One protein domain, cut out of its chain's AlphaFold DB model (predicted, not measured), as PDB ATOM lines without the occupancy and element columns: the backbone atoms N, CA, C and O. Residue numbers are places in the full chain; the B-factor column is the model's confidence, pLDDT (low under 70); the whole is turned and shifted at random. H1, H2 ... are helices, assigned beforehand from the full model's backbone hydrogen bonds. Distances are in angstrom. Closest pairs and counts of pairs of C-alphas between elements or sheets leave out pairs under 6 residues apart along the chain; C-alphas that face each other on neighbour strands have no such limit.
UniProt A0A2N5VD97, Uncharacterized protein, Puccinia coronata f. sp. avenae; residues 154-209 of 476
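Overview. This is residues 154 to 209 of the 476 residues of an uncharacterized protein of Puccinia coronata f. sp. avenae (UniProt A0A2N5VD97). You will see an open, loose zigzag: H1 and H2 make a V, and beyond H2 the chain folds back through short H3 into H4. Residues 154 to 165 of H1 and 201 to 209 of H4 stick out. The 56 printed residues hold four named helices, H1 to H4 in order, and no named strand: all helix, loose, radius of gyration of the C-alphas 13.6 A, spans 38 by 28 by 18 A.

Along the chain. Find C-alpha 154 at (-13.062, 9.955, 7.200); from there H1 runs 24.5 A to residue 170, with a kink of 27 degrees near residue 164. Next come H2, residues 177 to 190, 20.0 A, and H3, residues 195 to 199. H4, residues 201 to 209, ends at C-alpha 209, (-0.339, -8.751, -22.455).

Arrangement. H1 and H2 are only just apart, their closest C-alphas 8.3 A from each other. With residues 184 to 188 alone, H2 only just touches H3, with 3 pairs of C-alphas within 8 A; the closest are Leu 188 and Trp 195, 6.9 A. H3 and H4 meet only through their link. Each O i to N i+4 pair is within hydrogen-bond range in H2 and H4, 8 of 13 in H1, and 0 of 1 in H3, where 2 of 2 O i to N i+3 pairs are.

Size, cuts and confidence. C-alphas 154 and 201 are farthest apart, 38.1 A. The printed part has no cut and no long link. Look for pLDDT under 70 at residues 157 to 173 and 189 to 191.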
ATOM      1  N   MET A 154     -14.525  10.031   7.120       70.75
ATOM      2  CA  MET A 154     -13.062   9.955   7.200       70.75
ATOM      3  C   MET A 154     -12.481   8.985   6.160       70.75
ATOM      4  O   MET A 154     -11.497   9.300   5.488       70.75
ATOM      5  N   GLU A 155     -13.098   7.814   5.976       70.44
ATOM      6  CA  GLU A 155     -12.709   6.870   4.923       70.44
ATOM      7  C   GLU A 155     -12.959   7.424   3.513       70.44
ATOM      8  O   GLU A 155     -12.142   7.213   2.609       70.44
ATOM      9  N   ALA A 156     -14.070   8.134   3.302       72.06
ATOM     10  CA  ALA A 156     -14.404   8.750   2.022       72.06
ATOM     11  C   ALA A 156     -13.455   9.907   1.673       72.06
ATOM     12  O   ALA A 156     -13.003  10.004   0.532       72.06
ATOM     13  N   GLU A 157     -13.096  10.749   2.641       69.50
ATOM     14  CA  GLU A 157     -12.098  11.805   2.465       69.50
ATOM     15  C   GLU A 157     -10.713  11.244   2.168       69.50
ATOM     16  O   GLU A 157     -10.024  11.756   1.284       69.50
ATOM     17  N   LYS A 158     -10.310  10.179   2.869       64.94
ATOM     18  CA  LYS A 158      -9.034   9.510   2.611       64.94
ATOM     19  C   LYS A 158      -8.975   8.987   1.173       64.94
ATOM     20  O   LYS A 158      -8.014   9.271   0.463       64.94
ATOM     21  N   LYS A 159     -10.050   8.344   0.702       63.84
ATOM     22  CA  LYS A 159     -10.178   7.893  -0.696       63.84
ATOM     23  C   LYS A 159     -10.168   9.053  -1.697       63.84
ATOM     24  O   LYS A 159      -9.519   8.941  -2.734       63.84
ATOM     25  N   LYS A 160     -10.841  10.174  -1.402       62.59
ATOM     26  CA  LYS A 160     -10.837  11.373  -2.263       62.59
ATOM     27  C   LYS A 160      -9.433  11.978  -2.382       62.59
ATOM     28  O   LYS A 160      -8.987  12.228  -3.501       62.59
ATOM     29  N   LYS A 161      -8.719  12.144  -1.263       60.34
ATOM     30  CA  LYS A 161      -7.338  12.665  -1.220       60.34
ATOM     31  C   LYS A 161      -6.361  11.760  -1.981       60.34
ATOM     32  O   LYS A 161      -5.562  12.259  -2.766       60.34
ATOM     33  N   GLU A 162      -6.481  10.441  -1.822       54.97
ATOM     34  CA  GLU A 162      -5.679   9.455  -2.565       54.97
ATOM     35  C   GLU A 162      -5.991   9.471  -4.077       54.97
ATOM     36  O   GLU A 162      -5.078   9.395  -4.899       54.97
ATOM     37  N   SER A 163      -7.261   9.644  -4.466       55.66
ATOM     38  CA  SER A 163      -7.657   9.707  -5.882       55.66
ATOM     39  C   SER A 163      -7.251  11.003  -6.591       55.66
ATOM     40  O   SER A 163      -6.874  10.942  -7.757       55.66
ATOM     41  N   GLY A 164      -7.283  12.154  -5.908       56.41
ATOM     42  CA  GLY A 164      -7.042  13.470  -6.519       56.41
ATOM     43  C   GLY A 164      -5.580  13.730  -6.897       56.41
ATOM     44  O   GLY A 164      -5.295  14.486  -7.823       56.41
ATOM     45  N   PHE A 165      -4.635  13.089  -6.204       52.31
ATOM     46  CA  PHE A 165      -3.223  13.123  -6.587       52.31
ATOM     47  C   PHE A 165      -2.949  12.203  -7.787       52.31
ATOM     48  O   PHE A 165      -2.278  12.606  -8.732       52.31
ATOM     49  N   MET A 166      -3.517  10.991  -7.786       54.47
ATOM     50  CA  MET A 166      -3.323  10.012  -8.861       54.47
ATOM     51  C   MET A 166      -4.081  10.374 -10.150       54.47
ATOM     52  O   MET A 166      -3.617  10.042 -11.241       54.47
ATOM     53  N   SER A 167      -5.208  11.092 -10.059       56.81
ATOM     54  CA  SER A 167      -5.992  11.535 -11.222       56.81
ATOM     55  C   SER A 167      -5.226  12.508 -12.122       56.81
ATOM     56  O   SER A 167      -5.356  12.420 -13.339       56.81
ATOM     57  N   LYS A 168      -4.348  13.351 -11.558       58.12
ATOM     58  CA  LYS A 168      -3.484  14.269 -12.329       58.12
ATOM     59  C   LYS A 168      -2.502  13.542 -13.257       58.12
ATOM     60  O   LYS A 168      -2.136  14.069 -14.302       58.12
ATOM     61  N   TYR A 169      -2.090  12.320 -12.909       56.56
ATOM     62  CA  TYR A 169      -1.232  11.492 -13.768       56.56
ATOM     63  C   TYR A 169      -2.017  10.799 -14.891       56.56
ATOM     64  O   TYR A 169      -1.444  10.474 -15.926       56.56
ATOM     65  N   LEU A 170      -3.326  10.597 -14.708       56.69
ATOM     66  CA  LEU A 170      -4.222   9.981 -15.693       56.69
ATOM     67  C   LEU A 170      -4.721  10.974 -16.761       56.69
ATOM     68  O   LEU A 170      -5.169  10.538 -17.819       56.69
ATOM     69  N   GLU A 171      -4.624  12.287 -16.515       56.28
ATOM     70  CA  GLU A 171      -5.004  13.347 -17.469       56.28
ATOM     71  C   GLU A 171      -4.041  13.472 -18.664       56.28
ATOM     72  O   GLU A 171      -4.438  13.933 -19.735       56.28
ATOM     73  N   LYS A 172      -2.788  13.006 -18.542       56.38
ATOM     74  CA  LYS A 172      -1.862  12.920 -19.681       56.38
ATOM     75  C   LYS A 172      -2.218  11.699 -20.536       56.38
ATOM     76  O   LYS A 172      -1.819  10.573 -20.261       56.38
ATOM     77  N   LEU A 173      -3.002  11.934 -21.587       57.47
ATOM     78  CA  LEU A 173      -3.619  10.911 -22.447       57.47
ATOM     79  C   LEU A 173      -2.645  10.069 -23.298       57.47
ATOM     80  O   LEU A 173      -3.100   9.111 -23.940       57.47
ATOM     81  N   THR A 174      -1.351  10.395 -23.316       72.69
ATOM     82  CA  THR A 174      -0.314   9.698 -24.088       72.69
ATOM     83  C   THR A 174       0.563   8.832 -23.185       72.69
ATOM     84  O   THR A 174       0.975   9.233 -22.099       72.69
ATOM     85  N   PHE A 175       0.835   7.603 -23.629       78.44
ATOM     86  CA  PHE A 175       1.696   6.682 -22.895       78.44
ATOM     87  C   PHE A 175       3.127   7.230 -22.832       78.44
ATOM     88  O   PHE A 175       3.714   7.556 -23.862       78.44
ATOM     89  N   ASN A 176       3.696   7.289 -21.630       80.31
ATOM     90  CA  ASN A 176       5.091   7.641 -21.403       80.31
ATOM     91  C   ASN A 176       5.733   6.565 -20.513       80.31
ATOM     92  O   ASN A 176       5.311   6.355 -19.374       80.31
ATOM     93  N   ASN A 177       6.767   5.900 -21.035       84.56
ATOM     94  CA  ASN A 177       7.452   4.810 -20.342       84.56
ATOM     95  C   ASN A 177       8.117   5.265 -19.030       84.56
ATOM     96  O   ASN A 177       8.089   4.544 -18.035       84.56
ATOM     97  N   GLN A 178       8.672   6.477 -18.992       82.44
ATOM     98  CA  GLN A 178       9.260   7.042 -17.779       82.44
ATOM     99  C   GLN A 178       8.193   7.255 -16.699       82.44
ATOM    100  O   GLN A 178       8.412   6.885 -15.548       82.44
ATOM    101  N   MET A 179       7.015   7.767 -17.070       79.44
ATOM    102  CA  MET A 179       5.909   7.936 -16.121       79.44
ATOM    103  C   MET A 179       5.361   6.602 -15.611       79.44
ATOM    104  O   MET A 179       5.101   6.479 -14.416       79.44
ATOM    105  N   LEU A 180       5.242   5.581 -16.468       84.19
ATOM    106  CA  LEU A 180       4.870   4.232 -16.028       84.19
ATOM    107  C   LEU A 180       5.843   3.711 -14.957       84.19
ATOM    108  O   LEU A 180       5.411   3.238 -13.907       84.19
ATOM    109  N   ASN A 181       7.149   3.833 -15.203       87.12
ATOM    110  CA  ASN A 181       8.170   3.379 -14.259       87.12
ATOM    111  C   ASN A 181       8.157   4.187 -12.953       87.12
ATOM    112  O   ASN A 181       8.280   3.605 -11.878       87.12
ATOM    113  N   GLN A 182       7.923   5.500 -13.011       80.81
ATOM    114  CA  GLN A 182       7.742   6.328 -11.812       80.81
ATOM    115  C   GLN A 182       6.535   5.869 -10.980       80.81
ATOM    116  O   GLN A 182       6.660   5.693  -9.768       80.81
ATOM    117  N   ILE A 183       5.393   5.595 -11.619       81.12
ATOM    118  CA  ILE A 183       4.193   5.074 -10.944       81.12
ATOM    119  C   ILE A 183       4.477   3.708 -10.301       81.12
ATOM    120  O   ILE A 183       4.064   3.464  -9.167       81.12
ATOM    121  N   LEU A 184       5.213   2.828 -10.983       85.44
ATOM    122  CA  LEU A 184       5.603   1.525 -10.441       85.44
ATOM    123  C   LEU A 184       6.528   1.646  -9.224       85.44
ATOM    124  O   LEU A 184       6.325   0.945  -8.236       85.44
ATOM    125  N   VAL A 185       7.498   2.562  -9.252       78.25
ATOM    126  CA  VAL A 185       8.374   2.842  -8.103       78.25
ATOM    127  C   VAL A 185       7.568   3.383  -6.923       78.25
ATOM    128  O   VAL A 185       7.735   2.913  -5.797       78.25
ATOM    129  N   MET A 186       6.639   4.312  -7.168       72.69
ATOM    130  CA  MET A 186       5.734   4.811  -6.130       72.69
ATOM    131  C   MET A 186       4.891   3.686  -5.525       72.69
ATOM    132  O   MET A 186       4.762   3.606  -4.304       72.69
ATOM    133  N   TRP A 187       4.364   2.786  -6.359       81.06
ATOM    134  CA  TRP A 187       3.626   1.611  -5.904       81.06
ATOM    135  C   TRP A 187       4.482   0.680  -5.032       81.06
ATOM    136  O   TRP A 187       4.005   0.245  -3.981       81.06
ATOM    137  N   LEU A 188       5.740   0.413  -5.411       73.00
ATOM    138  CA  LEU A 188       6.670  -0.400  -4.616       73.00
ATOM    139  C   LEU A 188       6.933   0.220  -3.239       73.00
ATOM    140  O   LEU A 188       6.848  -0.487  -2.233       73.00
ATOM    141  N   ILE A 189       7.184   1.533  -3.190       69.00
ATOM    142  CA  ILE A 189       7.424   2.281  -1.947       69.00
ATOM    143  C   ILE A 189       6.185   2.240  -1.051       69.00
ATOM    144  O   ILE A 189       6.271   1.835   0.107       69.00
ATOM    145  N   GLN A 190       5.018   2.611  -1.587       59.34
ATOM    146  CA  GLN A 190       3.765   2.645  -0.826       59.34
ATOM    147  C   GLN A 190       3.353   1.257  -0.322       59.34
ATOM    148  O   GLN A 190       2.805   1.130   0.771       59.34
ATOM    149  N   SER A 191       3.650   0.212  -1.095       68.44
ATOM    150  CA  SER A 191       3.314  -1.173  -0.754       68.44
ATOM    151  C   SER A 191       4.412  -1.886   0.041       68.44
ATOM    152  O   SER A 191       4.240  -3.055   0.385       68.44
ATOM    153  N   SER A 192       5.525  -1.208   0.353       73.06
ATOM    154  CA  SER A 192       6.674  -1.779   1.079       73.06
ATOM    155  C   SER A 192       7.228  -3.058   0.434       73.06
ATOM    156  O   SER A 192       7.616  -4.005   1.122       73.06
ATOM    157  N   LEU A 193       7.218  -3.117  -0.898       73.25
ATOM    158  CA  LEU A 193       7.639  -4.291  -1.658       73.25
ATOM    159  C   LEU A 193       9.151  -4.255  -1.937       73.25
ATOM    160  O   LEU A 193       9.705  -3.176  -2.142       73.25
ATOM    161  N   PRO A 194       9.836  -5.416  -1.999       81.56
ATOM    162  CA  PRO A 194      11.237  -5.464  -2.410       81.56
ATOM    163  C   PRO A 194      11.435  -4.864  -3.806       81.56
ATOM    164  O   PRO A 194      10.670  -5.175  -4.719       81.56
ATOM    165  N   TRP A 195      12.504  -4.089  -4.002       75.94
ATOM    166  CA  TRP A 195      12.847  -3.485  -5.299       75.94
ATOM    167  C   TRP A 195      12.983  -4.515  -6.425       75.94
ATOM    168  O   TRP A 195      12.627  -4.245  -7.567       75.94
ATOM    169  N   THR A 196      13.406  -5.737  -6.086       82.56
ATOM    170  CA  THR A 196      13.512  -6.872  -7.015       82.56
ATOM    171  C   THR A 196      12.183  -7.239  -7.680       82.56
ATOM    172  O   THR A 196      12.185  -7.871  -8.732       82.56
ATOM    173  N   ARG A 197      11.039  -6.813  -7.126       84.12
ATOM    174  CA  ARG A 197       9.716  -7.033  -7.727       84.12
ATOM    175  C   ARG A 197       9.519  -6.317  -9.057       84.12
ATOM    176  O   ARG A 197       8.673  -6.760  -9.825       84.12
ATOM    177  N   ILE A 198      10.295  -5.276  -9.360       86.12
ATOM    178  CA  ILE A 198      10.228  -4.629 -10.678       86.12
ATOM    179  C   ILE A 198      10.702  -5.561 -11.806       86.12
ATOM    180  O   ILE A 198      10.278  -5.413 -12.946       86.12
ATOM    181  N   GLN A 199      11.539  -6.550 -11.476       84.19
ATOM    182  CA  GLN A 199      12.077  -7.551 -12.401       84.19
ATOM    183  C   GLN A 199      11.261  -8.856 -12.397       84.19
ATOM    184  O   GLN A 199      11.714  -9.878 -12.912       84.19
ATOM    185  N   ASP A 200      10.076  -8.868 -11.778       88.00
ATOM    186  CA  ASP A 200       9.251 -10.071 -11.707       88.00
ATOM    187  C   ASP A 200       8.760 -10.472 -13.110       88.00
ATOM    188  O   ASP A 200       8.152  -9.681 -13.835       88.00
ATOM    189  N   LEU A 201       9.018 -11.723 -13.501       86.81
ATOM    190  CA  LEU A 201       8.664 -12.235 -14.827       86.81
ATOM    191  C   LEU A 201       7.155 -12.139 -15.099       86.81
ATOM    192  O   LEU A 201       6.752 -11.828 -16.218       86.81
ATOM    193  N   LEU A 202       6.312 -12.374 -14.087       85.75
ATOM    194  CA  LEU A 202       4.862 -12.274 -14.252       85.75
ATOM    195  C   LEU A 202       4.428 -10.824 -14.445       85.75
ATOM    196  O   LEU A 202       3.482 -10.575 -15.190       85.75
ATOM    197  N   LEU A 203       5.123  -9.870 -13.822       88.00
ATOM    198  CA  LEU A 203       4.878  -8.446 -14.027       88.00
ATOM    199  C   LEU A 203       5.201  -8.047 -15.474       88.00
ATOM    200  O   LEU A 203       4.371  -7.416 -16.127       88.00
ATOM    201  N   LEU A 204       6.345  -8.494 -16.004       84.81
ATOM    202  CA  LEU A 204       6.731  -8.270 -17.401       84.81
ATOM    203  C   LEU A 204       5.710  -8.869 -18.382       84.81
ATOM    204  O   LEU A 204       5.232  -8.179 -19.282       84.81
ATOM    205  N   ILE A 205       5.333 -10.139 -18.186       86.38
ATOM    206  CA  ILE A 205       4.321 -10.812 -19.017       86.38
ATOM    207  C   ILE A 205       2.984 -10.064 -18.948       86.38
ATOM    208  O   ILE A 205       2.332  -9.871 -19.975       86.38
ATOM    209  N   SER A 206       2.590  -9.602 -17.759       87.69
ATOM    210  CA  SER A 206       1.338  -8.867 -17.563       87.69
ATOM    211  C   SER A 206       1.317  -7.560 -18.352       87.69
ATOM    212  O   SER A 206       0.310  -7.263 -18.992       87.69
ATOM    213  N   PHE A 207       2.417  -6.802 -18.359       87.38
ATOM    214  CA  PHE A 207       2.512  -5.565 -19.139       87.38
ATOM    215  C   PHE A 207       2.535  -5.811 -20.646       87.38
ATOM    216  O   PHE A 207       1.877  -5.076 -21.376       87.38
ATOM    217  N   ASN A 208       3.207  -6.870 -21.103       85.81
ATOM    218  CA  ASN A 208       3.203  -7.251 -22.518       85.81
ATOM    219  C   ASN A 208       1.819  -7.704 -23.007       85.81
ATOM    220  O   ASN A 208       1.472  -7.508 -24.168       85.81
ATOM    221  N   TYR A 209       1.019  -8.316 -22.130       86.12
ATOM    222  CA  TYR A 209      -0.339  -8.751 -22.455       86.12
ATOM    223  C   TYR A 209      -1.379  -7.623 -22.353       86.12
ATOM    224  O   TYR A 209      -2.400  -7.640 -23.047       86.12
TER     225      TYR A 209